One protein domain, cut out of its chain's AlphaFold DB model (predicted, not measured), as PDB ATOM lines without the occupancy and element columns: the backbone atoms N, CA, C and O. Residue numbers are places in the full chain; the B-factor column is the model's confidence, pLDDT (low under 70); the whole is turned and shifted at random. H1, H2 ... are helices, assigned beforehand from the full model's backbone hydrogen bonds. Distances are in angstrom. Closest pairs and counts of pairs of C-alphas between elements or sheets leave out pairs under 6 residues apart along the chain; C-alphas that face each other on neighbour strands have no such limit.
ATOM      1  N   ASP A   2     218.865 192.395 330.187       88.19
ATOM      2  CA  ASP A   2     218.884 191.938 331.590       88.19
ATOM      3  C   ASP A   2     218.700 190.420 331.765       88.19
ATOM      4  O   ASP A   2     219.436 189.799 332.527       88.19
ATOM      5  N   LYS A   3     217.822 189.788 330.971       91.69
ATOM      6  CA  LYS A   3     217.690 188.318 330.933       91.69
ATOM      7  C   LYS A   3     219.008 187.611 330.578       91.69
ATOM      8  O   LYS A   3     219.391 186.653 331.240       91.69
ATOM      9  N   MET A   4     219.739 188.118 329.581       93.38
ATOM     10  CA  MET A   4     221.033 187.549 329.181       93.38
ATOM     11  C   MET A   4     222.079 187.702 330.289       93.38
ATOM     12  O   MET A   4     222.891 186.806 330.478       93.38
ATOM     13  N   ILE A   5     222.061 188.808 331.042       94.19
ATOM     14  CA  ILE A   5     222.975 189.034 332.176       94.19
ATOM     15  C   ILE A   5     222.718 188.019 333.300       94.19
ATOM     16  O   ILE A   5     223.674 187.464 333.849       94.19
ATOM     17  N   GLN A   6     221.446 187.762 333.622       94.38
ATOM     18  CA  GLN A   6     221.053 186.799 334.657       94.38
ATOM     19  C   GLN A   6     221.495 185.372 334.304       94.38
ATOM     20  O   GLN A   6     222.077 184.682 335.141       94.38
ATOM     21  N   GLU A   7     221.275 184.959 333.055       95.88
ATOM     22  CA  GLU A   7     221.585 183.611 332.564       95.88
ATOM     23  C   GLU A   7     223.081 183.398 332.269       95.88
ATOM     24  O   GLU A   7     223.563 182.266 332.283       95.88
ATOM     25  N   ALA A   8     223.843 184.466 332.014       96.44
ATOM     26  CA  ALA A   8     225.253 184.358 331.661       96.44
ATOM     27  C   ALA A   8     226.157 184.078 332.863       96.44
ATOM     28  O   ALA A   8     225.999 184.655 333.941       96.44
ATOM     29  N   SER A   9     227.188 183.268 332.637       96.44
ATOM     30  CA  SER A   9     228.339 183.118 333.525       96.44
ATOM     31  C   SER A   9     229.498 184.029 333.103       96.44
ATOM     32  O   SER A   9     229.480 184.653 332.040       96.44
ATOM     33  N   PHE A  10     230.540 184.089 333.931       96.56
ATOM     34  CA  PHE A  10     231.820 184.689 333.550       96.56
ATOM     35  C   PHE A  10     232.401 183.997 332.291       96.56
ATOM     36  O   PHE A  10     232.321 182.766 332.221       96.56
ATOM     37  N   PRO A  11     232.999 184.730 331.326       95.81
ATOM     38  CA  PRO A  11     233.103 186.194 331.236       95.81
ATOM     39  C   PRO A  11     231.935 186.867 330.488       95.81
ATOM     40  O   PRO A  11     231.865 188.091 330.436       95.81
ATOM     41  N   ASN A  12     230.991 186.106 329.925       95.62
ATOM     42  CA  ASN A  12     229.873 186.654 329.143       95.62
ATOM     43  C   ASN A  12     229.007 187.626 329.953       95.62
ATOM     44  O   ASN A  12     228.567 188.642 329.422       95.62
ATOM     45  N   ARG A  13     228.816 187.374 331.253       97.44
ATOM     46  CA  ARG A  13     228.117 188.304 332.153       97.44
ATOM     47  C   ARG A  13     228.792 189.677 332.201       97.44
ATOM     48  O   ARG A  13     228.097 190.689 332.177       97.44
ATOM     49  N   ASN A  14     230.122 189.727 332.243       97.44
ATOM     50  CA  ASN A  14     230.886 190.976 332.233       97.44
ATOM     51  C   ASN A  14     230.683 191.727 330.915       97.44
ATOM     52  O   ASN A  14     230.380 192.918 330.916       97.44
ATOM     53  N   ILE A  15     230.764 191.000 329.798       95.62
ATOM     54  CA  ILE A  15     230.556 191.545 328.452       95.62
ATOM     55  C   ILE A  15     229.140 192.112 328.315       95.62
ATOM     56  O   ILE A  15     228.976 193.247 327.878       95.62
ATOM     57  N   TYR A  16     228.112 191.370 328.730       96.69
ATOM     58  CA  TYR A  16     226.724 191.828 328.653       96.69
ATOM     59  C   TYR A  16     226.450 193.041 329.544       96.69
ATOM     60  O   TYR A  16     225.718 193.936 329.124       96.69
ATOM     61  N   ASN A  17     227.073 193.128 330.722       97.44
ATOM     62  CA  ASN A  17     227.020 194.337 331.544       97.44
ATOM     63  C   ASN A  17     227.701 195.532 330.860       97.44
ATOM     64  O   ASN A  17     227.128 196.619 330.838       97.44
ATOM     65  N   GLY A  18     228.863 195.333 330.228       96.00
ATOM     66  CA  GLY A  18     229.538 196.377 329.448       96.00
ATOM     67  C   GLY A  18     228.698 196.853 328.257       96.00
ATOM     68  O   GLY A  18     228.546 198.054 328.037       96.00
ATOM     69  N   ILE A  19     228.060 195.924 327.535       94.75
ATOM     70  CA  ILE A  19     227.136 196.245 326.437       94.75
ATOM     71  C   ILE A  19     225.907 196.996 326.962       94.75
ATOM     72  O   ILE A  19     225.526 198.001 326.368       94.75
ATOM     73  N   ARG A  20     225.297 196.556 328.074       95.81
ATOM     74  CA  ARG A  20     224.177 197.272 328.714       95.81
ATOM     75  C   ARG A  20     224.575 198.708 329.039       95.81
ATOM     76  O   ARG A  20     223.856 199.628 328.661       95.81
ATOM     77  N   ALA A  21     225.725 198.889 329.687       95.12
ATOM     78  CA  ALA A  21     226.245 200.197 330.059       95.12
ATOM     79  C   ALA A  21     226.436 201.095 328.830       95.12
ATOM     80  O   ALA A  21     225.946 202.223 328.809       95.12
ATOM     81  N   LYS A  22     227.069 200.565 327.777       93.00
ATOM     82  CA  LYS A  22     227.292 201.292 326.527       93.00
ATOM     83  C   LYS A  22     225.990 201.674 325.823       93.00
ATOM     84  O   LYS A  22     225.866 202.809 325.384       93.00
ATOM     85  N   LEU A  23     225.020 200.765 325.724       93.94
ATOM     86  CA  LEU A  23     223.730 201.056 325.089       93.94
ATOM     87  C   LEU A  23     222.966 202.156 325.834       93.94
ATOM     88  O   LEU A  23     222.379 203.033 325.204       93.94
ATOM     89  N   LEU A  24     222.990 202.119 327.168       93.25
ATOM     90  CA  LEU A  24     222.386 203.160 327.993       93.25
ATOM     91  C   LEU A  24     223.130 204.496 327.837       93.25
ATOM     92  O   LEU A  24     222.481 205.523 327.666       93.25
ATOM     93  N   ASP A  25     224.466 204.494 327.837       91.06
ATOM     94  CA  ASP A  25     225.280 205.699 327.619       91.06
ATOM     95  C   ASP A  25     225.040 206.310 326.225       91.06
ATOM     96  O   ASP A  25     224.769 207.502 326.107       91.06
ATOM     97  N   ASP A  26     225.029 205.498 325.163       91.12
ATOM     98  CA  ASP A  26     224.743 205.951 323.794       91.12
ATOM     99  C   ASP A  26     223.315 206.531 323.679       91.12
ATOM    100  O   ASP A  26     223.099 207.569 323.038       91.12
ATOM    101  N   TYR A  27     222.336 205.906 324.349       92.44
ATOM    102  CA  TYR A  27     220.982 206.450 324.457       92.44
ATOM    103  C   TYR A  27     220.979 207.795 325.191       92.44
ATOM    104  O   TYR A  27     220.332 208.736 324.725       92.44
ATOM    105  N   ALA A  28     221.713 207.909 326.302       87.25
ATOM    106  CA  ALA A  28     221.792 209.140 327.075       87.25
ATOM    107  C   ALA A  28     222.398 210.286 326.271       87.25
ATOM    108  O   ALA A  28     221.812 211.364 326.228       87.25
ATOM    109  N   ARG A  29     223.503 210.039 325.558       86.88
ATOM    110  CA  ARG A  29     224.144 211.015 324.659       86.88
ATOM    111  C   ARG A  29     223.199 211.517 323.571       86.88
ATOM    112  O   ARG A  29     223.219 212.698 323.248       86.88
ATOM    113  N   SER A  30     222.338 210.644 323.053       90.38
ATOM    114  CA  SER A  30     221.368 210.997 322.010       90.38
ATOM    115  C   SER A  30     220.125 211.722 322.548       90.38
ATOM    116  O   SER A  30     219.422 212.380 321.787       90.38
ATOM    117  N   ASN A  31     219.838 211.608 323.851       89.69
ATOM    118  CA  ASN A  31     218.598 212.088 324.476       89.69
ATOM    119  C   ASN A  31     218.849 212.971 325.713       89.69
ATOM    120  O   ASN A  31     218.031 213.006 326.638       89.69
ATOM    121  N   GLN A  32     219.987 213.670 325.757       84.06
ATOM    122  CA  GLN A  32     220.439 214.412 326.942       84.06
ATOM    123  C   GLN A  32     219.394 215.421 327.438       84.06
ATOM    124  O   GLN A  32     219.089 215.469 328.630       84.06
ATOM    125  N   TRP A  33     218.811 216.203 326.522       83.38
ATOM    126  CA  TRP A  33     217.812 217.223 326.852       83.38
ATOM    127  C   TRP A  33     216.529 216.620 327.425       83.38
ATOM    128  O   TRP A  33     215.971 217.151 328.382       83.38
ATOM    129  N   GLN A  34     216.076 215.492 326.876       86.69
ATOM    130  CA  GLN A  34     214.878 214.802 327.341       86.69
ATOM    131  C   GLN A  34     215.103 214.194 328.724       86.69
ATOM    132  O   GLN A  34     214.263 214.374 329.597       86.69
ATOM    133  N   ILE A  35     216.232 213.508 328.933       85.38
ATOM    134  CA  ILE A  35     216.561 212.865 330.215       85.38
ATOM    135  C   ILE A  35     216.687 213.906 331.327       85.38
ATOM    136  O   ILE A  35     216.193 213.684 332.430       85.38
ATOM    137  N   ARG A  36     217.273 215.069 331.026       80.19
ATOM    138  CA  ARG A  36     217.389 216.182 331.975       80.19
ATOM    139  C   ARG A  36     216.034 216.705 332.458       80.19
ATOM    140  O   ARG A  36     215.923 217.111 333.608       80.19
ATOM    141  N   ASN A  37     215.025 216.713 331.592       81.88
ATOM    142  CA  ASN A  37     213.711 217.281 331.901       81.88
ATOM    143  C   ASN A  37     212.755 216.282 332.577       81.88
ATOM    144  O   ASN A  37     211.594 216.616 332.814       81.88
ATOM    145  N   ARG A  38     213.209 215.058 332.876       85.44
ATOM    146  CA  ARG A  38     212.404 214.062 333.589       85.44
ATOM    147  C   ARG A  38     212.385 214.367 335.082       85.44
ATOM    148  O   ARG A  38     213.420 214.637 335.685       85.44
ATOM    149  N   THR A  39     211.206 214.279 335.682       77.44
ATOM    150  CA  THR A  39     211.033 214.330 337.135       77.44
ATOM    151  C   THR A  39     211.268 212.957 337.745       77.44
ATOM    152  O   THR A  39     210.931 211.949 337.125       77.44
ATOM    153  N   ALA A  40     211.794 212.928 338.969       69.50
ATOM    154  CA  ALA A  40     211.923 211.695 339.733       69.50
ATOM    155  C   ALA A  40     210.559 211.009 339.861       69.50
ATOM    156  O   ALA A  40     209.596 211.610 340.341       69.50
ATOM    157  N   VAL A  41     210.481 209.763 339.401       66.75
ATOM    158  CA  VAL A  41     209.318 208.903 339.613       66.75
ATOM    159  C   VAL A  41     209.721 207.878 340.661       66.75
ATOM    160  O   VAL A  41     210.651 207.102 340.441       66.75
ATOM    161  N   ASP A  42     209.023 207.883 341.793       57.88
ATOM    162  CA  ASP A  42     209.273 206.999 342.936       57.88
ATOM    163  C   ASP A  42     208.693 205.600 342.666       57.88
ATOM    164  O   ASP A  42     207.733 205.146 343.283       57.88
ATOM    165  N   THR A  43     209.199 204.956 341.613       60.19
ATOM    166  CA  THR A  43     208.796 203.606 341.217       60.19
ATOM    167  C   THR A  43     210.013 202.787 340.800       60.19
ATOM    168  O   THR A  43     210.939 203.278 340.139       60.19
ATOM    169  N   ASP A  44     209.980 201.495 341.126       62.50
ATOM    170  CA  ASP A  44     210.906 200.471 340.628       62.50
ATOM    171  C   ASP A  44     210.644 200.144 339.145       62.50
ATOM    172  O   ASP A  44     210.663 198.989 338.726       62.50
ATOM    173  N   ASP A  45     210.369 201.169 338.332       66.62
ATOM    174  CA  ASP A  45     210.105 200.986 336.914       66.62
ATOM    175  C   ASP A  45     211.344 200.404 336.224       66.62
ATOM    176  O   ASP A  45     212.473 200.886 336.404       66.62
ATOM    177  N   VAL A  46     211.102 199.350 335.453       69.00
ATOM    178  CA  VAL A  46     212.090 198.607 334.671       69.00
ATOM    179  C   VAL A  46     212.385 199.341 333.354       69.00
ATOM    180  O   VAL A  46     213.422 199.099 332.737       69.00
ATOM    181  N   ASP A  47     211.516 200.264 332.920       85.44
ATOM    182  CA  ASP A  47     211.714 201.022 331.686       85.44
ATOM    183  C   ASP A  47     212.703 202.188 331.870       85.44
ATOM    184  O   ASP A  47     212.416 203.215 332.484       85.44
ATOM    185  N   PHE A  48     213.875 202.086 331.238       86.94
ATOM    186  CA  PHE A  48     214.883 203.153 331.225       86.94
ATOM    187  C   PHE A  48     214.390 204.473 330.602       86.94
ATOM    188  O   PHE A  48     215.022 205.529 330.747       86.94
ATOM    189  N   LYS A  49     213.259 204.452 329.887       86.12
ATOM    190  CA  LYS A  49     212.630 205.651 329.326       86.12
ATOM    191  C   LYS A  49     211.917 206.510 330.368       86.12
ATOM    192  O   LYS A  49     211.656 207.672 330.065       86.12
ATOM    193  N   THR A  50     211.646 205.995 331.562       85.75
ATOM    194  CA  THR A  50     210.990 206.755 332.638       85.75
ATOM    195  C   THR A  50     211.967 207.206 333.718       85.75
ATOM    196  O   THR A  50     211.653 208.112 334.484       85.75
ATOM    197  N   TRP A  51     213.175 206.637 333.748       88.38
ATOM    198  CA  TRP A  51     214.197 207.007 334.723       88.38
ATOM    199  C   TRP A  51     214.580 208.478 334.606       88.38
ATOM    200  O   TRP A  51     214.880 208.965 333.505       88.38
ATOM    201  N   ASP A  52     214.611 209.157 335.752       85.81
ATOM    202  CA  ASP A  52     215.247 210.463 335.873       85.81
ATOM    203  C   ASP A  52     216.758 210.363 335.620       85.81
ATOM    204  O   ASP A  52     217.337 209.276 335.531       85.81
ATOM    205  N   ALA A  53     217.410 211.516 335.485       85.00
ATOM    206  CA  ALA A  53     218.826 211.562 335.158       85.00
ATOM    207  C   ALA A  53     219.704 210.863 336.215       85.00
ATOM    208  O   ALA A  53     220.637 210.142 335.859       85.00
ATOM    209  N   THR A  54     219.393 211.014 337.504       84.19
ATOM    210  CA  THR A  54     220.168 210.411 338.597       84.19
ATOM    211  C   THR A  54     220.093 208.887 338.547       84.19
ATOM    212  O   THR A  54     221.132 208.224 338.512       84.19
ATOM    213  N   LYS A  55     218.883 208.317 338.478       86.56
ATOM    214  CA  LYS A  55     218.663 206.871 338.356       86.56
ATOM    215  C   LYS A  55     219.320 206.350 337.085       86.56
ATOM    216  O   LYS A  55     220.073 205.381 337.160       86.56
ATOM    217  N   PHE A  56     219.124 207.031 335.956       89.12
ATOM    218  CA  PHE A  56     219.678 206.619 334.669       89.12
ATOM    219  C   PHE A  56     221.198 206.480 334.715       89.12
ATOM    220  O   PHE A  56     221.741 205.419 334.404       89.12
ATOM    221  N   TYR A  57     221.902 207.523 335.151       88.12
ATOM    222  CA  TYR A  57     223.357 207.480 335.206       88.12
ATOM    223  C   TYR A  57     223.876 206.561 336.318       88.12
ATOM    224  O   TYR A  57     224.944 205.969 336.156       88.12
ATOM    225  N   SER A  58     223.108 206.357 337.396       89.06
ATOM    226  CA  SER A  58     223.438 205.351 338.413       89.06
ATOM    227  C   SER A  58     223.413 203.940 337.825       89.06
ATOM    228  O   SER A  58     224.294 203.138 338.114       89.06
ATOM    229  N   GLU A  59     222.453 203.647 336.945       91.75
ATOM    230  CA  GLU A  59     222.317 202.348 336.288       91.75
ATOM    231  C   GLU A  59     223.420 202.112 335.253       91.75
ATOM    232  O   GLU A  59     223.938 200.996 335.151       91.75
ATOM    233  N   VAL A  60     223.849 203.159 334.538       93.00
ATOM    234  CA  VAL A  60     225.036 203.097 333.668       93.00
ATOM    235  C   VAL A  60     226.287 202.794 334.496       93.00
ATOM    236  O   VAL A  60     227.013 201.850 334.185       93.00
ATOM    237  N   HIS A  61     226.507 203.536 335.586       92.19
ATOM    238  CA  HIS A  61     227.639 203.331 336.492       92.19
ATOM    239  C   HIS A  61     227.662 201.915 337.086       92.19
ATOM    240  O   HIS A  61     228.677 201.229 336.970       92.19
ATOM    241  N   LYS A  62     226.538 201.435 337.639       93.94
ATOM    242  CA  LYS A  62     226.409 200.068 338.172       93.94
ATOM    243  C   LYS A  62     226.724 199.015 337.114       93.94
ATOM    244  O   LYS A  62     227.416 198.046 337.403       93.94
ATOM    245  N   SER A  63     226.253 199.213 335.882       95.81
ATOM    246  CA  SER A  63     226.525 198.290 334.775       95.81
ATOM    247  C   SER A  63     228.013 198.253 334.424       95.81
ATOM    248  O   SER A  63     228.570 197.174 334.239       95.81
ATOM    249  N   TYR A  64     228.687 199.408 334.384       95.81
ATOM    250  CA  TYR A  64     230.136 199.445 334.180       95.81
ATOM    251  C   TYR A  64     230.892 198.788 335.340       95.81
ATOM    252  O   TYR A  64     231.784 197.982 335.083       95.81
ATOM    253  N   GLN A  65     230.513 199.035 336.597       95.88
ATOM    254  CA  GLN A  65     231.119 198.353 337.747       95.88
ATOM    255  C   GLN A  65     230.934 196.831 337.678       95.88
ATOM    256  O   GLN A  65     231.911 196.095 337.807       95.88
ATOM    257  N   ALA A  66     229.723 196.358 337.375       97.56
ATOM    258  CA  ALA A  66     229.431 194.934 337.200       97.56
ATOM    259  C   ALA A  66     230.224 194.315 336.035       97.56
ATOM    260  O   ALA A  66     230.637 193.157 336.094       97.56
ATOM    261  N   SER A  67     230.486 195.086 334.973       97.88
ATOM    262  CA  SER A  67     231.326 194.628 333.862       97.88
ATOM    263  C   SER A  67     232.779 194.380 334.283       97.88
ATOM    264  O   SER A  67     233.447 193.521 333.714       97.88
ATOM    265  N   LEU A  68     233.255 195.060 335.324       97.69
ATOM    266  CA  LEU A  68     234.642 195.005 335.788       97.69
ATOM    267  C   LEU A  68     234.865 194.024 336.949       97.69
ATOM    268  O   LEU A  68     235.982 193.914 337.457       97.69
ATOM    269  N   GLU A  69     233.833 193.285 337.366       97.56
ATOM    270  CA  GLU A  69     233.958 192.269 338.410       97.56
ATOM    271  C   GLU A  69     234.978 191.182 338.043       97.56
ATOM    272  O   GLU A  69     235.042 190.713 336.908       97.56
ATOM    273  N   GLN A  70     235.721 190.710 339.048       97.44
ATOM    274  CA  GLN A  70     236.797 189.719 338.899       97.44
ATOM    275  C   GLN A  70     237.933 190.196 337.963       97.44
ATOM    276  O   GLN A  70     238.318 189.460 337.044       97.44
ATOM    277  N   PRO A  71     238.530 191.382 338.209       97.06
ATOM    278  CA  PRO A  71     239.549 191.963 337.328       97.06
ATOM    279  C   PRO A  71     240.767 191.045 337.144       97.06
ATOM    280  O   PRO A  71     241.305 190.931 336.048       97.06
ATOM    281  N   GLU A  72     241.128 190.285 338.181       97.25
ATOM    282  CA  GLU A  72     242.229 189.311 338.160       97.25
ATOM    283  C   GLU A  72     242.007 188.142 337.189       97.25
ATOM    284  O   GLU A  72     242.967 187.497 336.758       97.25
ATOM    285  N   LYS A  73     240.745 187.833 336.865       97.56
ATOM    286  CA  LYS A  73     240.392 186.856 335.831       97.56
ATOM    287  C   LYS A  73     240.261 187.535 334.472       97.56
ATOM    288  O   LYS A  73     240.745 186.983 333.493       97.56
ATOM    289  N   LEU A  74     239.653 188.722 334.416       97.50
ATOM    290  CA  LEU A  74     239.475 189.481 333.172       97.50
ATOM    291  C   LEU A  74     240.810 189.829 332.501       97.50
ATOM    292  O   LEU A  74     240.916 189.706 331.285       97.50
ATOM    293  N   VAL A  75     241.833 190.200 333.279       96.88
ATOM    294  CA  VAL A  75     243.166 190.547 332.749       96.88
ATOM    295  C   VAL A  75     243.863 189.359 332.069       96.88
ATOM    296  O   VAL A  75     244.724 189.543 331.217       96.88
ATOM    297  N   LYS A  76     243.471 188.123 332.408       95.81
ATOM    298  CA  LYS A  76     244.030 186.888 331.830       95.81
ATOM    299  C   LYS A  76     243.340 186.455 330.541       95.81
ATOM    300  O   LYS A  76     243.817 185.524 329.902       95.81
ATOM    301  N   ILE A  77     242.210 187.068 330.194       95.88
ATOM    302  CA  ILE A  77     241.471 186.746 328.976       95.88
ATOM    303  C   ILE A  77     242.037 187.614 327.853       95.88
ATOM    304  O   ILE A  77     241.819 188.830 327.886       95.88
ATOM    305  N   PRO A  78     242.752 187.034 326.877       93.69
ATOM    306  CA  PRO A  78     243.367 187.807 325.816       93.69
ATOM    307  C   PRO A  78     242.303 188.350 324.861       93.69
ATOM    308  O   PRO A  78     241.312 187.697 324.532       93.69
ATOM    309  N   LEU A  79     242.518 189.570 324.380       89.56
ATOM    310  CA  LEU A  79     241.552 190.241 323.522       89.56
ATOM    311  C   LEU A  79     241.440 189.599 322.131       89.56
ATOM    312  O   LEU A  79     240.414 189.739 321.463       89.56
ATOM    313  N   SER A  80     242.474 188.870 321.705       85.75
ATOM    314  CA  SER A  80     242.492 188.098 320.459       85.75
ATOM    315  C   SER A  80     241.297 187.154 320.321       85.75
ATOM    316  O   SER A  80     240.793 186.981 319.209       85.75
ATOM    317  N   ASP A  81     240.798 186.623 321.441       87.12
ATOM    318  CA  ASP A  81     239.665 185.691 321.491       87.12
ATOM    319  C   ASP A  81     238.349 186.344 321.028       87.12
ATOM    320  O   ASP A  81     237.413 185.659 320.628       87.12
ATOM    321  N   TYR A  82     238.290 187.680 321.024       86.12
ATOM    322  CA  TYR A  82     237.122 188.475 320.633       86.12
ATOM    323  C   TYR A  82     237.340 189.261 319.333       86.12
ATOM    324  O   TYR A  82     236.531 190.122 318.984       86.12
ATOM    325  N   SER A  83     238.408 188.968 318.586       79.19
ATOM    326  CA  SER A  83     238.773 189.674 317.347       79.19
ATOM    327  C   SER A  83     237.664 189.705 316.285       79.19
ATOM    328  O   SER A  83     237.568 190.676 315.545       79.19
ATOM    329  N   ALA A  84     236.789 188.697 316.241       77.94
ATOM    330  CA  ALA A  84     235.647 188.655 315.320       77.94
ATOM    331  C   ALA A  84     234.528 189.657 315.667       77.94
ATOM    332  O   ALA A  84     233.732 190.019 314.804       77.94
ATOM    333  N   ILE A  85     234.444 190.082 316.930       76.00
ATOM    334  CA  ILE A  85     233.386 190.966 317.442       76.00
ATOM    335  C   ILE A  85     233.890 192.409 317.522       76.00
ATOM    336  O   ILE A  85     233.133 193.366 317.358       76.00
ATOM    337  N   ILE A  86     235.184 192.580 317.776       73.06
ATOM    338  CA  ILE A  86     235.802 193.891 317.900       73.06
ATOM    339  C   ILE A  86     236.215 194.342 316.495       73.06
ATOM    340  O   ILE A  86     237.078 193.726 315.879       73.06
ATOM    341  N   GLY A  87     235.604 195.426 315.997       66.06
ATOM    342  CA  GLY A  87     235.904 196.014 314.680       66.06
ATOM    343  C   GLY A  87     237.386 196.386 314.489       66.06
ATOM    344  O   GLY A  87     238.179 196.199 315.409       66.06
ATOM    345  N   PRO A  88     237.803 196.940 313.337       64.19
ATOM    346  CA  PRO A  88     239.216 197.114 312.986       64.19
ATOM    347  C   PRO A  88     240.067 197.755 314.095       64.19
ATOM    348  O   PRO A  88     239.598 198.582 314.884       64.19
ATOM    349  N   MET A  89     241.323 197.306 314.181       64.31
ATOM    350  CA  MET A  89     242.290 197.673 315.215       64.31
ATOM    351  C   MET A  89     242.542 199.190 315.194       64.31
ATOM    352  O   MET A  89     243.172 199.701 314.275       64.31
ATOM    353  N   ALA A  90     242.049 199.911 316.205       72.19
ATOM    354  CA  ALA A  90     242.448 201.301 316.424       72.19
ATOM    355  C   ALA A  90     243.961 201.368 316.724       72.19
ATOM    356  O   ALA A  90     244.501 200.390 317.265       72.19
ATOM    357  N   PRO A  91     244.640 202.498 316.435       74.75
ATOM    358  CA  PRO A  91     246.013 202.717 316.883       74.75
ATOM    359  C   PRO A  91     246.158 202.396 318.379       74.75
ATOM    360  O   PRO A  91     245.214 202.588 319.147       74.75
ATOM    361  N   ALA A  92     247.307 201.845 318.778       84.25
ATOM    362  CA  ALA A  92     247.604 201.404 320.147       84.25
ATOM    363  C   ALA A  92     246.745 200.267 320.735       84.25
ATOM    364  O   ALA A  92     246.985 199.877 321.871       84.25
ATOM    365  N   ARG A  93     245.783 199.654 320.022       86.19
ATOM    366  CA  ARG A  93     244.952 198.591 320.638       86.19
ATOM    367  C   ARG A  93     245.756 197.393 321.158       86.19
ATOM    368  O   ARG A  93     245.336 196.765 322.119       86.19
ATOM    369  N   PHE A  94     246.910 197.086 320.572       89.94
ATOM    370  CA  PHE A  94     247.791 196.031 321.084       89.94
ATOM    371  C   PHE A  94     248.325 196.319 322.506       89.94
ATOM    372  O   PHE A  94     248.720 195.388 323.198       89.94
ATOM    373  N   LEU A  95     248.274 197.577 322.961       94.19
ATOM    374  CA  LEU A  95     248.564 198.012 324.335       94.19
ATOM    375  C   LEU A  95     247.353 197.865 325.276       94.19
ATOM    376  O   LEU A  95     247.416 198.248 326.438       94.19
ATOM    377  N   ARG A  96     246.251 197.285 324.782       93.75
ATOM    378  CA  ARG A  96     245.031 196.921 325.521       93.75
ATOM    379  C   ARG A  96     244.763 195.422 325.342       93.75
ATOM    380  O   ARG A  96     243.837 195.040 324.625       93.75
ATOM    381  N   PRO A  97     245.629 194.562 325.895       94.69
ATOM    382  CA  PRO A  97     245.740 193.167 325.482       94.69
ATOM    383  C   PRO A  97     244.648 192.247 326.030       94.69
ATOM    384  O   PRO A  97     244.549 191.113 325.564       94.69
ATOM    385  N   SER A  98     243.843 192.685 326.998       95.75
ATOM    386  CA  SER A  98     242.889 191.831 327.704       95.75
ATOM    387  C   SER A  98     241.441 192.314 327.621       95.75
ATOM    388  O   SER A  98     241.148 193.466 327.290       95.75
ATOM    389  N   LEU A  99     240.504 191.434 327.983       95.69
ATOM    390  CA  LEU A  99     239.099 191.810 328.142       95.69
ATOM    391  C   LEU A  99     238.921 192.900 329.215       95.69
ATOM    392  O   LEU A  99     238.065 193.774 329.061       95.69
ATOM    393  N   LEU A 100     239.753 192.885 330.266       97.31
ATOM    394  CA  LEU A 100     239.754 193.938 331.284       97.31
ATOM    395  C   LEU A 100     240.024 195.311 330.662       97.31
ATOM    396  O   LEU A 100     239.359 196.275 331.037       97.31
ATOM    397  N   ASP A 101     240.954 195.405 329.711       95.88
ATOM    398  CA  ASP A 101     241.324 196.675 329.085       95.88
ATOM    399  C   ASP A 101     240.154 197.299 328.336       95.88
ATOM    400  O   ASP A 101     239.853 198.480 328.510       95.88
ATOM    401  N   ILE A 102     239.454 196.512 327.518       93.06
ATOM    402  CA  ILE A 102     238.329 197.035 326.739       93.06
ATOM    403  C   ILE A 102     237.200 197.507 327.645       93.06
ATOM    404  O   ILE A 102     236.702 198.617 327.455       93.06
ATOM    405  N   LEU A 103     236.827 196.710 328.648       95.88
ATOM    406  CA  LEU A 103     235.770 197.081 329.587       95.88
ATOM    407  C   LEU A 103     236.177 198.311 330.417       95.88
ATOM    408  O   LEU A 103     235.380 199.234 330.590       95.88
ATOM    409  N   SER A 104     237.440 198.382 330.848       97.00
ATOM    410  CA  SER A 104     237.972 199.512 331.621       97.00
ATOM    411  C   SER A 104     237.987 200.799 330.805       97.00
ATOM    412  O   SER A 104     237.538 201.833 331.288       97.00
ATOM    413  N   HIS A 105     238.450 200.754 329.554       94.31
ATOM    414  CA  HIS A 105     238.476 201.934 328.691       94.31
ATOM    415  C   HIS A 105     237.071 202.391 328.272       94.31
ATOM    416  O   HIS A 105     236.850 203.590 328.111       94.31
ATOM    417  N   GLN A 106     236.103 201.478 328.139       92.75
ATOM    418  CA  GLN A 106     234.696 201.852 327.950       92.75
ATOM    419  C   GLN A 106     234.142 202.593 329.174       92.75
ATOM    420  O   GLN A 106     233.568 203.670 329.017       92.75
ATOM    421  N   ALA A 107     234.384 202.071 330.380       94.75
ATOM    422  CA  ALA A 107     233.994 202.735 331.621       94.75
ATOM    423  C   ALA A 107     234.687 204.103 331.780       94.75
ATOM    424  O   ALA A 107     234.031 205.098 332.081       94.75
ATOM    425  N   LEU A 108     235.993 204.189 331.494       95.06
ATOM    426  CA  LEU A 108     236.751 205.445 331.505       95.06
ATOM    427  C   LEU A 108     236.163 206.478 330.543       95.06
ATOM    428  O   LEU A 108     236.045 207.641 330.913       95.06
ATOM    429  N   ASN A 109     235.761 206.081 329.332       91.62
ATOM    430  CA  ASN A 109     235.142 207.000 328.373       91.62
ATOM    431  C   ASN A 109     233.829 207.598 328.899       91.62
ATOM    432  O   ASN A 109     233.556 208.768 328.639       91.62
ATOM    433  N   PHE A 110     233.036 206.816 329.635       90.81
ATOM    434  CA  PHE A 110     231.827 207.298 330.306       90.81
ATOM    435  C   PHE A 110     232.156 208.233 331.477       90.81
ATOM    436  O   PHE A 110     231.579 209.311 331.592       90.81
ATOM    437  N   TYR A 111     233.115 207.869 332.332       90.88
ATOM    438  CA  TYR A 111     233.479 208.704 333.480       90.88
ATOM    439  C   TYR A 111     234.140 210.025 333.065       90.88
ATOM    440  O   TYR A 111     233.894 211.055 333.690       90.88
ATOM    441  N   LYS A 112     234.937 210.019 331.990       90.81
ATOM    442  CA  LYS A 112     235.619 211.209 331.463       90.81
ATOM    443  C   LYS A 112     234.699 212.175 330.725       90.81
ATOM    444  O   LYS A 112     235.022 213.359 330.680       90.81
ATOM    445  N   SER A 113     233.612 211.704 330.103       83.31
ATOM    446  CA  SER A 113     232.781 212.580 329.267       83.31
ATOM    447  C   SER A 113     232.138 213.698 330.082       83.31
ATOM    448  O   SER A 113     231.952 214.797 329.565       83.31
ATOM    449  N   GLY A 114     231.826 213.421 331.354       71.94
ATOM    450  CA  GLY A 114     231.008 214.294 332.185       71.94
ATOM    451  C   GLY A 114     229.621 214.518 331.568       71.94
ATOM    452  O   GLY A 114     229.374 214.248 330.394       71.94
ATOM    453  N   TYR A 115     228.681 215.014 332.363       68.69
ATOM    454  CA  TYR A 115     227.411 215.502 331.834       68.69
ATOM    455  C   TYR A 115     227.110 216.855 332.460       68.69
ATOM    456  O   TYR A 115     227.043 217.005 333.682       68.69
ATOM    457  N   PHE A 116     226.968 217.865 331.602       56.97
ATOM    458  CA  PHE A 116     226.650 219.219 332.026       56.97
ATOM    459  C   PHE A 116     225.247 219.257 332.646       56.97
ATOM    460  O   PHE A 116     224.300 218.693 332.100       56.97
ATOM    461  N   ASN A 117     225.102 220.003 333.744       54.97
ATOM    462  CA  ASN A 117     223.820 220.341 334.376       54.97
ATOM    463  C   ASN A 117     223.112 219.228 335.171       54.97
ATOM    464  O   ASN A 117     221.903 219.324 335.382       54.97
ATOM    465  N   LEU A 118     223.838 218.216 335.653       66.94
ATOM    466  CA  LEU A 118     223.376 217.434 336.804       66.94
ATOM    467  C   LEU A 118     223.595 218.228 338.093       66.94
ATOM    468  O   LEU A 118     224.569 218.977 338.201       66.94
ATOM    469  N   THR A 119     222.695 218.067 339.066       65.88
ATOM    470  CA  THR A 119     222.880 218.645 340.400       65.88
ATOM    471  C   THR A 119     224.148 218.067 341.004       65.88
ATOM    472  O   THR A 119     224.241 216.874 341.287       65.88
ATOM    473  N   LYS A 120     225.134 218.938 341.155       66.62
ATOM    474  CA  LYS A 120     226.442 218.621 341.702       66.62
ATOM    475  C   LYS A 120     226.354 218.474 343.224       66.62
ATOM    476  O   LYS A 120     225.649 219.270 343.854       66.62
ATOM    477  N   PRO A 121     227.023 217.478 343.827       71.25
ATOM    478  CA  PRO A 121     227.095 217.392 345.276       71.25
ATOM    479  C   PRO A 121     227.880 218.589 345.830       71.25
ATOM    480  O   PRO A 121     228.663 219.226 345.129       71.25
ATOM    481  N   LYS A 122     227.654 218.910 347.108       71.69
ATOM    482  CA  LYS A 122     228.328 220.036 347.774       71.69
ATOM    483  C   LYS A 122     229.849 219.847 347.832       71.69
ATOM    484  O   LYS A 122     230.585 220.826 347.777       71.69
ATOM    485  N   GLU A 123     230.296 218.599 347.945       82.00
ATOM    486  CA  GLU A 123     231.702 218.207 347.919       82.00
ATOM    487  C   GLU A 123     231.917 217.217 346.767       82.00
ATOM    488  O   GLU A 123     231.261 216.179 346.699       82.00
ATOM    489  N   GLU A 124     232.829 217.550 345.852       87.31
ATOM    490  CA  GLU A 124     233.234 216.706 344.724       87.31
ATOM    491  C   GLU A 124     234.713 216.355 344.870       87.31
ATOM    492  O   GLU A 124     235.510 217.161 345.360       87.31
ATOM    493  N   PHE A 125     235.117 215.182 344.384       91.81
ATOM    494  CA  PHE A 125     236.533 214.897 344.225       91.81
ATOM    495  C   PHE A 125     237.141 215.828 343.165       91.81
ATOM    496  O   PHE A 125     236.829 215.744 341.973       91.81
ATOM    497  N   ALA A 126     238.051 216.698 343.599       91.62
ATOM    498  CA  ALA A 126     238.849 217.536 342.718       91.62
ATOM    499  C   ALA A 126     240.218 216.893 342.464       91.62
ATOM    500  O   ALA A 126     240.894 216.441 343.390       91.62
ATOM    501  N   ILE A 127     240.646 216.900 341.202       94.31
ATOM    502  CA  ILE A 127     242.046 216.646 340.862       94.31
ATOM    503  C   ILE A 127     242.805 217.936 341.166       94.31
ATOM    504  O   ILE A 127     242.450 218.990 340.639       94.31
ATOM    505  N   THR A 128     243.794 217.853 342.050       94.88
ATOM    506  CA  THR A 128     244.636 218.965 342.514       94.88
ATOM    507  C   THR A 128     246.108 218.612 342.308       94.88
ATOM    508  O   THR A 128     246.438 217.462 342.011       94.88
ATOM    509  N   LYS A 129     247.020 219.578 342.462       91.94
ATOM    510  CA  LYS A 129     248.459 219.318 342.280       91.94
ATOM    511  C   LYS A 129     248.965 218.236 343.238       91.94
ATOM    512  O   LYS A 129     249.790 217.417 342.857       91.94
ATOM    513  N   GLU A 130     248.403 218.184 344.443       93.50
ATOM    514  CA  GLU A 130     248.776 217.246 345.503       93.50
ATOM    515  C   GLU A 130     248.362 215.797 345.200       93.50
ATOM    516  O   GLU A 130     248.907 214.873 345.802       93.50
ATOM    517  N   ASN A 131     247.389 215.578 344.303       95.62
ATOM    518  CA  ASN A 131     246.850 214.243 344.023       95.62
ATOM    519  C   ASN A 131     246.940 213.794 342.551       95.62
ATOM    520  O   ASN A 131     246.807 212.599 342.280       95.62
ATOM    521  N   ALA A 132     247.195 214.709 341.610       95.62
ATOM    522  CA  ALA A 132     247.176 214.440 340.172       95.62
ATOM    523  C   ALA A 132     248.252 213.441 339.722       95.62
ATOM    524  O   ALA A 132     247.986 212.558 338.901       95.62
ATOM    525  N   PHE A 133     249.458 213.559 340.281       96.31
ATOM    526  CA  PHE A 133     250.646 212.822 339.832       96.31
ATOM    527  C   PHE A 133     251.122 211.775 340.844       96.31
ATOM    528  O   PHE A 133     252.248 211.310 340.771       96.31
ATOM    529  N   LEU A 134     250.256 211.359 341.775       95.62
ATOM    530  CA  LEU A 134     250.572 210.261 342.687       95.62
ATOM    531  C   LEU A 134     250.861 208.968 341.911       95.62
ATOM    532  O   LEU A 134     250.176 208.646 340.937       95.62
ATOM    533  N   ASN A 135     251.823 208.185 342.405       94.44
ATOM    534  CA  ASN A 135     252.030 206.818 341.938       94.44
ATOM    535  C   ASN A 135     250.803 205.928 342.217       94.44
ATOM    536  O   ASN A 135     249.996 206.212 343.110       94.44
ATOM    537  N   THR A 136     250.698 204.811 341.493       95.25
ATOM    538  CA  THR A 136     249.560 203.877 341.551       95.25
ATOM    539  C   THR A 136     249.193 203.469 342.984       95.25
ATOM    540  O   THR A 136     248.026 203.509 343.370       95.25
ATOM    541  N   THR A 137     250.187 203.141 343.815       95.75
ATOM    542  CA  THR A 137     249.979 202.701 345.204       95.75
ATOM    543  C   THR A 137     249.342 203.778 346.077       95.75
ATOM    544  O   THR A 137     248.499 203.469 346.919       95.75
ATOM    545  N   ASN A 138     249.746 205.038 345.924       96.50
ATOM    546  CA  ASN A 138     249.170 206.147 346.679       96.50
ATOM    547  C   ASN A 138     247.821 206.582 346.104       96.50
ATOM    548  O   ASN A 138     246.926 206.942 346.869       96.50
ATOM    549  N   LEU A 139     247.638 206.466 344.788       95.88
ATOM    550  CA  LEU A 139     246.379 206.772 344.124       95.88
ATOM    551  C   LEU A 139     245.244 205.838 344.576       95.88
ATOM    552  O   LEU A 139     244.148 206.305 344.878       95.88
ATOM    553  N   LEU A 140     245.530 204.542 344.747       97.06
ATOM    554  CA  LEU A 140     244.587 203.550 345.291       97.06
ATOM    555  C   LEU A 140     244.155 203.817 346.745       97.06
ATOM    556  O   LEU A 140     243.169 203.253 347.210       97.06
ATOM    557  N   LYS A 141     244.889 204.651 347.494       97.06
ATOM    558  CA  LYS A 141     244.558 204.999 348.891       97.06
ATOM    559  C   LYS A 141     243.643 206.216 349.000       97.06
ATOM    560  O   LYS A 141     243.197 206.536 350.106       97.06
ATOM    561  N   LEU A 142     243.394 206.921 347.895       95.31
ATOM    562  CA  LEU A 142     242.510 208.078 347.899       95.31
ATOM    563  C   LEU A 142     241.092 207.669 348.299       95.31
ATOM    564  O   LEU A 142     240.602 206.590 347.961       95.31
ATOM    565  N   LYS A 143     240.415 208.573 349.003       93.56
ATOM    566  CA  LYS A 143     239.041 208.373 349.458       93.56
ATOM    567  C   LYS A 143     238.096 209.253 348.661       93.56
ATOM    568  O   LYS A 143     238.392 210.417 348.398       93.56
ATOM    569  N   ARG A 144     236.944 208.685 348.327       92.81
ATOM    570  CA  ARG A 144     235.817 209.415 347.759       92.81
ATOM    571  C   ARG A 144     235.246 210.379 348.815       92.81
ATOM    572  O   ARG A 144     234.994 209.926 349.936       92.81
ATOM    573  N   PRO A 145     235.042 211.668 348.495       90.75
ATOM    574  CA  PRO A 145     234.370 212.608 349.388       90.75
ATOM    575  C   PRO A 145     232.939 212.173 349.723       90.75
ATOM    576  O   PRO A 145     232.285 211.463 348.954       90.75
ATOM    577  N   ALA A 146     232.434 212.596 350.881       86.56
ATOM    578  CA  ALA A 146     231.085 212.247 351.305       86.56
ATOM    579  C   ALA A 146     230.044 212.926 350.397       86.56
ATOM    580  O   ALA A 146     230.047 214.141 350.231       86.56
ATOM    581  N   GLY A 147     229.136 212.136 349.819       81.38
ATOM    582  CA  GLY A 147     228.110 212.634 348.894       81.38
ATOM    583  C   GLY A 147     228.559 212.741 347.433       81.38
ATOM    584  O   GLY A 147     227.717 212.993 346.573       81.38
ATOM    585  N   ASP A 148     229.834 212.486 347.130       82.50
ATOM    586  CA  ASP A 148     230.314 212.391 345.755       82.50
ATOM    587  C   ASP A 148     229.849 211.069 345.120       82.50
ATOM    588  O   ASP A 148     230.137 209.980 345.628       82.50
ATOM    589  N   THR A 149     229.080 211.143 344.035       81.62
ATOM    590  CA  THR A 149     228.357 209.992 343.466       81.62
ATOM    591  C   THR A 149     228.756 209.727 342.018       81.62
ATOM    592  O   THR A 149     229.811 209.143 341.780       81.62
ATOM    593  N   ILE A 150     227.912 210.075 341.050       78.19
ATOM    594  CA  ILE A 150     228.107 209.718 339.642       78.19
ATOM    595  C   ILE A 150     228.882 210.836 338.942       78.19
ATOM    596  O   ILE A 150     228.709 212.007 339.268       78.19
ATOM    597  N   PHE A 151     229.718 210.473 337.963       77.06
ATOM    598  CA  PHE A 151     230.629 211.386 337.247       77.06
ATOM    599  C   PHE A 151     231.718 212.007 338.114       77.06
ATOM    600  O   PHE A 151     232.291 213.040 337.764       77.06
ATOM    601  N   SER A 152     232.041 211.353 339.226       88.06
ATOM    602  CA  SER A 152     233.163 211.767 340.043       88.06
ATOM    603  C   SER A 152     234.479 211.575 339.290       88.06
ATOM    604  O   SER A 152     234.757 210.508 338.736       88.06
ATOM    605  N   LYS A 153     235.360 212.576 339.362       92.06
ATOM    606  CA  LYS A 153     236.753 212.426 338.918       92.06
ATOM    607  C   LYS A 153     237.498 211.361 339.737       92.06
ATOM    608  O   LYS A 153     238.489 210.821 339.247       92.06
ATOM    609  N   TYR A 154     237.004 211.019 340.933       94.06
ATOM    610  CA  TYR A 154     237.492 209.891 341.728       94.06
ATOM    611  C   TYR A 154     237.411 208.583 340.941       94.06
ATOM    612  O   TYR A 154     238.390 207.845 340.910       94.06
ATOM    613  N   ASP A 155     236.289 208.324 340.260       93.19
ATOM    614  CA  ASP A 155     236.086 207.082 339.505       93.19
ATOM    615  C   ASP A 155     237.054 206.961 338.338       93.19
ATOM    616  O   ASP A 155     237.571 205.878 338.078       93.19
ATOM    617  N   VAL A 156     237.374 208.078 337.678       95.88
ATOM    618  CA  VAL A 156     238.396 208.092 336.628       95.88
ATOM    619  C   VAL A 156     239.760 207.722 337.210       95.88
ATOM    620  O   VAL A 156     240.416 206.811 336.708       95.88
ATOM    621  N   MET A 157     240.177 208.396 338.288       97.31
ATOM    622  CA  MET A 157     241.488 208.164 338.903       97.31
ATOM    623  C   MET A 157     241.611 206.749 339.481       97.31
ATOM    624  O   MET A 157     242.633 206.102 339.269       97.31
ATOM    625  N   GLN A 158     240.576 206.234 340.154       96.81
ATOM    626  CA  GLN A 158     240.569 204.864 340.677       96.81
ATOM    627  C   GLN A 158     240.545 203.823 339.562       96.81
ATOM    628  O   GLN A 158     241.259 202.827 339.653       96.81
ATOM    629  N   GLN A 159     239.775 204.042 338.493       97.50
ATOM    630  CA  GLN A 159     239.735 203.101 337.377       97.50
ATOM    631  C   GLN A 159     241.102 202.984 336.693       97.50
ATOM    632  O   GLN A 159     241.531 201.870 336.389       97.50
ATOM    633  N   TYR A 160     241.813 204.104 336.510       98.38
ATOM    634  CA  TYR A 160     243.208 204.074 336.071       98.38
ATOM    635  C   TYR A 160     244.098 203.319 337.054       98.38
ATOM    636  O   TYR A 160     244.782 202.385 336.650       98.38
ATOM    637  N   ALA A 161     244.041 203.664 338.342       98.00
ATOM    638  CA  ALA A 161     244.875 203.049 339.372       98.00
ATOM    639  C   ALA A 161     244.692 201.521 339.445       98.00
ATOM    640  O   ALA A 161     245.658 200.771 339.586       98.00
ATOM    641  N   HIS A 162     243.452 201.041 339.327       98.00
ATOM    642  CA  HIS A 162     243.149 199.614 339.303       98.00
ATOM    643  C   HIS A 162     243.689 198.932 338.046       98.00
ATOM    644  O   HIS A 162     244.259 197.845 338.153       98.00
ATOM    645  N   LEU A 163     243.542 199.555 336.874       98.25
ATOM    646  CA  LEU A 163     244.052 199.000 335.623       98.25
ATOM    647  C   LEU A 163     245.590 198.952 335.614       98.25
ATOM    648  O   LEU A 163     246.167 197.919 335.281       98.25
ATOM    649  N   GLU A 164     246.245 200.019 336.077       98.38
ATOM    650  CA  GLU A 164     247.694 200.082 336.307       98.38
ATOM    651  C   GLU A 164     248.168 198.939 337.217       98.38
ATOM    652  O   GLU A 164     249.074 198.182 336.862       98.38
ATOM    653  N   ALA A 165     247.520 198.762 338.373       98.19
ATOM    654  CA  ALA A 165     247.876 197.723 339.334       98.19
ATOM    655  C   ALA A 165     247.684 196.302 338.778       98.19
ATOM    656  O   ALA A 165     248.477 195.409 339.083       98.19
ATOM    657  N   MET A 166     246.651 196.075 337.958       97.94
ATOM    658  CA  MET A 166     246.435 194.782 337.301       97.94
ATOM    659  C   MET A 166     247.528 194.476 336.277       97.94
ATOM    660  O   MET A 166     248.049 193.358 336.270       97.94
ATOM    661  N   HIS A 167     247.934 195.460 335.472       97.88
ATOM    662  CA  HIS A 167     249.017 195.278 334.504       97.88
ATOM    663  C   HIS A 167     250.356 195.013 335.176       97.88
ATOM    664  O   HIS A 167     251.013 194.037 334.813       97.88
ATOM    665  N   LEU A 168     250.697 195.762 336.230       96.12
ATOM    666  CA  LEU A 168     251.877 195.481 337.056       96.12
ATOM    667  C   LEU A 168     251.847 194.060 337.635       96.12
ATOM    668  O   LEU A 168     252.813 193.317 337.495       96.12
ATOM    669  N   LYS A 169     250.722 193.637 338.229       97.00
ATOM    670  CA  LYS A 169     250.570 192.287 338.805       97.00
ATOM    671  C   LYS A 169     250.684 191.175 337.754       97.00
ATOM    672  O   LYS A 169     251.087 190.062 338.082       97.00
ATOM    673  N   SER A 170     250.297 191.459 336.512       94.88
ATOM    674  CA  SER A 170     250.363 190.522 335.384       94.88
ATOM    675  C   SER A 170     251.686 190.569 334.604       94.88
ATOM    676  O   SER A 170     251.830 189.826 333.637       94.88
ATOM    677  N   ASN A 171     252.649 191.400 335.029       95.19
ATOM    678  CA  ASN A 171     253.913 191.671 334.331       95.19
ATOM    679  C   ASN A 171     253.723 192.179 332.890       95.19
ATOM    680  O   ASN A 171     254.512 191.867 331.999       95.19
ATOM    681  N   ASN A 172     252.671 192.963 332.650       96.31
ATOM    682  CA  ASN A 172     252.419 193.587 331.359       96.31
ATOM    683  C   ASN A 172     252.865 195.049 331.358       96.31
ATOM    684  O   ASN A 172     252.058 195.975 331.440       96.31
ATOM    685  N   GLU A 173     254.175 195.255 331.284       97.44
ATOM    686  CA  GLU A 173     254.777 196.589 331.345       97.44
ATOM    687  C   GLU A 173     254.316 197.502 330.207       97.44
ATOM    688  O   GLU A 173     254.065 198.679 330.437       97.44
ATOM    689  N   ALA A 174     254.145 196.973 328.990       97.75
ATOM    690  CA  ALA A 174     253.728 197.783 327.846       97.75
ATOM    691  C   ALA A 174     252.321 198.373 328.051       97.75
ATOM    692  O   ALA A 174     252.115 199.570 327.854       97.75
ATOM    693  N   ALA A 175     251.368 197.552 328.503       97.62
ATOM    694  CA  ALA A 175     250.024 198.020 328.829       97.62
ATOM    695  C   ALA A 175     250.021 198.935 330.066       97.62
ATOM    696  O   ALA A 175     249.316 199.941 330.083       97.62
ATOM    697  N   PHE A 176     250.852 198.647 331.074       98.31
ATOM    698  CA  PHE A 176     251.027 199.536 332.225       98.31
ATOM    699  C   PHE A 176     251.500 200.936 331.807       98.31
ATOM    700  O   PHE A 176     250.868 201.917 332.197       98.31
ATOM    701  N   ILE A 177     252.552 201.036 330.982       98.50
ATOM    702  CA  ILE A 177     253.108 202.310 330.494       98.50
ATOM    703  C   ILE A 177     252.054 203.100 329.707       98.50
ATOM    704  O   ILE A 177     251.883 204.301 329.931       98.50
ATOM    705  N   HIS A 178     251.300 202.428 328.835       98.00
ATOM    706  CA  HIS A 178     250.211 203.055 328.084       98.00
ATOM    707  C   HIS A 178     249.142 203.651 329.015       98.00
ATOM    708  O   HIS A 178     248.713 204.793 328.855       98.00
ATOM    709  N   VAL A 179     248.734 202.895 330.037       98.25
ATOM    710  CA  VAL A 179     247.679 203.311 330.970       98.25
ATOM    711  C   VAL A 179     248.149 204.445 331.884       98.25
ATOM    712  O   VAL A 179     247.416 205.422 332.049       98.25
ATOM    713  N   ILE A 180     249.361 204.366 332.447       98.25
ATOM    714  CA  ILE A 180     249.875 205.415 333.341       98.25
ATOM    715  C   ILE A 180     250.137 206.723 332.590       98.25
ATOM    716  O   ILE A 180     249.842 207.795 333.116       98.25
ATOM    717  N   THR A 181     250.625 206.671 331.347       97.81
ATOM    718  CA  THR A 181     250.832 207.886 330.544       97.81
ATOM    719  C   THR A 181     249.504 208.548 330.153       97.81
ATOM    720  O   THR A 181     249.383 209.766 330.294       97.81
ATOM    721  N   ASP A 182     248.472 207.776 329.782       97.06
ATOM    722  CA  ASP A 182     247.104 208.288 329.561       97.06
ATOM    723  C   ASP A 182     246.497 208.880 330.848       97.06
ATOM    724  O   ASP A 182     245.902 209.962 330.818       97.06
ATOM    725  N   ARG A 183     246.701 208.242 332.012       97.81
ATOM    726  CA  ARG A 183     246.273 208.795 333.309       97.81
ATOM    727  C   ARG A 183     246.956 210.126 333.608       97.81
ATOM    728  O   ARG A 183     246.272 211.084 333.970       97.81
ATOM    729  N   LEU A 184     248.285 210.185 333.504       97.19
ATOM    730  CA  LEU A 184     249.060 211.392 333.792       97.19
ATOM    731  C   LEU A 184     248.637 212.533 332.856       97.19
ATOM    732  O   LEU A 184     248.403 213.648 333.316       97.19
ATOM    733  N   TRP A 185     248.454 212.244 331.563       95.44
ATOM    734  CA  TRP A 185     247.927 213.204 330.592       95.44
ATOM    735  C   TRP A 185     246.513 213.678 330.948       95.44
ATOM    736  O   TRP A 185     246.224 214.876 330.906       95.44
ATOM    737  N   TYR A 186     245.620 212.771 331.345       95.81
ATOM    738  CA  TYR A 186     244.292 213.146 331.821       95.81
ATOM    739  C   TYR A 186     244.376 214.069 333.045       95.81
ATOM    740  O   TYR A 186     243.757 215.131 333.039       95.81
ATOM    741  N   ALA A 187     245.163 213.710 334.060       95.81
ATOM    742  CA  ALA A 187     245.309 214.494 335.284       95.81
ATOM    743  C   ALA A 187     245.872 215.900 335.006       95.81
ATOM    744  O   ALA A 187     245.325 216.880 335.514       95.81
ATOM    745  N   GLN A 188     246.872 216.009 334.123       93.88
ATOM    746  CA  GLN A 188     247.416 217.281 333.634       93.88
ATOM    747  C   GLN A 188     246.310 218.193 333.084       93.88
ATOM    748  O   GLN A 188     246.149 219.333 333.519       93.88
ATOM    749  N   ASN A 189     245.504 217.671 332.156       92.12
ATOM    750  CA  ASN A 189     244.447 218.440 331.501       92.12
ATOM    751  C   ASN A 189     243.326 218.859 332.459       92.12
ATOM    752  O   ASN A 189     242.649 219.854 332.208       92.12
ATOM    753  N   GLN A 190     243.129 218.130 333.560       92.31
ATOM    754  CA  GLN A 190     242.133 218.473 334.577       92.31
ATOM    755  C   GLN A 190     242.554 219.642 335.469       92.31
ATOM    756  O   GLN A 190     241.679 220.329 335.993       92.31
ATOM    757  N   LEU A 191     243.859 219.870 335.637       92.00
ATOM    758  CA  LEU A 191     244.378 221.028 336.366       92.00
ATOM    759  C   LEU A 191     244.447 222.288 335.487       92.00
ATOM    760  O   LEU A 191     244.336 223.409 335.983       92.00
ATOM    761  N   GLY A 192     244.572 222.099 334.176       84.44
ATOM    762  CA  GLY A 192     244.498 223.151 333.174       84.44
ATOM    763  C   GLY A 192     245.287 222.762 331.935       84.44
ATOM    764  O   GLY A 192     246.449 222.364 332.036       84.44
ATOM    765  N   ALA A 193     244.669 222.893 330.761       73.50
ATOM    766  CA  ALA A 193     245.352 222.641 329.499       73.50
ATOM    767  C   ALA A 193     246.623 223.498 329.420       73.50
ATOM    768  O   ALA A 193     246.588 224.698 329.697       73.50
ATOM    769  N   TYR A 194     247.736 222.862 329.061       67.56
ATOM    770  CA  TYR A 194     249.045 223.500 328.906       67.56
ATOM    771  C   TYR A 194     249.660 224.104 330.177       67.56
ATOM    772  O   TYR A 194     250.735 224.685 330.075       67.56
TER     773      TYR A 194
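AT A GLANCE: This is residues 2 to 194 of the 373 residues of an uncharacterized protein of Nonlabens ulvanivorans (UniProt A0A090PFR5). Five long helices, H2, H4, H7, H10 and H11, run nearly side by side in alternating directions, with H7 in the middle, H2 and H4 paired on one side of it and the hairpin of H10 and H11 on the other. Six short helices and long loops lie round the ends and edges of this core. The printed part has 193 residues, with eleven named helices, H1 to H11 in chain order, and no named strand. Its class is all helix, with 112 residues in named elements. It is compact, with a radius of gyration of the C-alphas of 17.3 A and spans of 48 by 43 by 28 A.

IN THESE COORDINATES: Find C-alpha 12 at (229.873, 186.654, 329.143); from there H2, residues 12 to 30, runs 26.8 A to C-alpha 30 at (221.368, 210.997, 322.010). Before it stands H1, residues 2 to 7, and after it H3, residues 32 to 36. H4, residues 53 to 67, spans 21.1 A. Next come H5, residues 71 to 74, and H6, residues 79 to 82. H7, residues 99 to 113, spans 21.7 A. H8 is residues 129 to 132 and H9 residues 136 to 139. H10, residues 153 to 169, spans 24.4 A. H11, residues 173 to 191, runs 27.0 A and ends at C-alpha 191, (244.378, 221.028, 336.366).

HOW THE PARTS SIT: Begin at H2, which with H4 and H7 forms an up and down bundle, each helix running against the one before. H2 touches H4, closest at the C-alphas of Asn 14 and Ser 67, 4.0 A, at a shallow tilt of 28 degrees. H2 touches H7 at the C-alphas of Gly 18 and Leu 103, 6.3 A. H4 and H7 only just touch, with 3 pairs of C-alphas within 8 A. H7, the hub, touches H10 at the C-alphas of Tyr 111 and Val 156, 5.9 A. H10 and H11 form a helical hairpin, tilted 18 degrees. H1 and H2 form another. H5 only just touches H7, H9 touches H10, and H8 touches H11 with residues 184 to 191 of H11 alone. H3 is near H2 and H4, and H6 is near H7. H2 and H10 are apart. Every O i to N i+4 pair is within hydrogen-bond range in H1, H2, H3, H4, H7, H10 and H11; H5, H6, H8 and H9 are too short for one.

THE WHOLE: The C-alphas of Thr 39 and Asn 171 are the two farthest apart, 48.6 A. The printed part has no cut. The links H3 to H4, H6 to H7, H7 to H8 and H9 to H10 are long. Mean pLDDT of the printed part is 89.3; residues 40 to 46, 87 to 89, 115 to 120 and 194 are under 70.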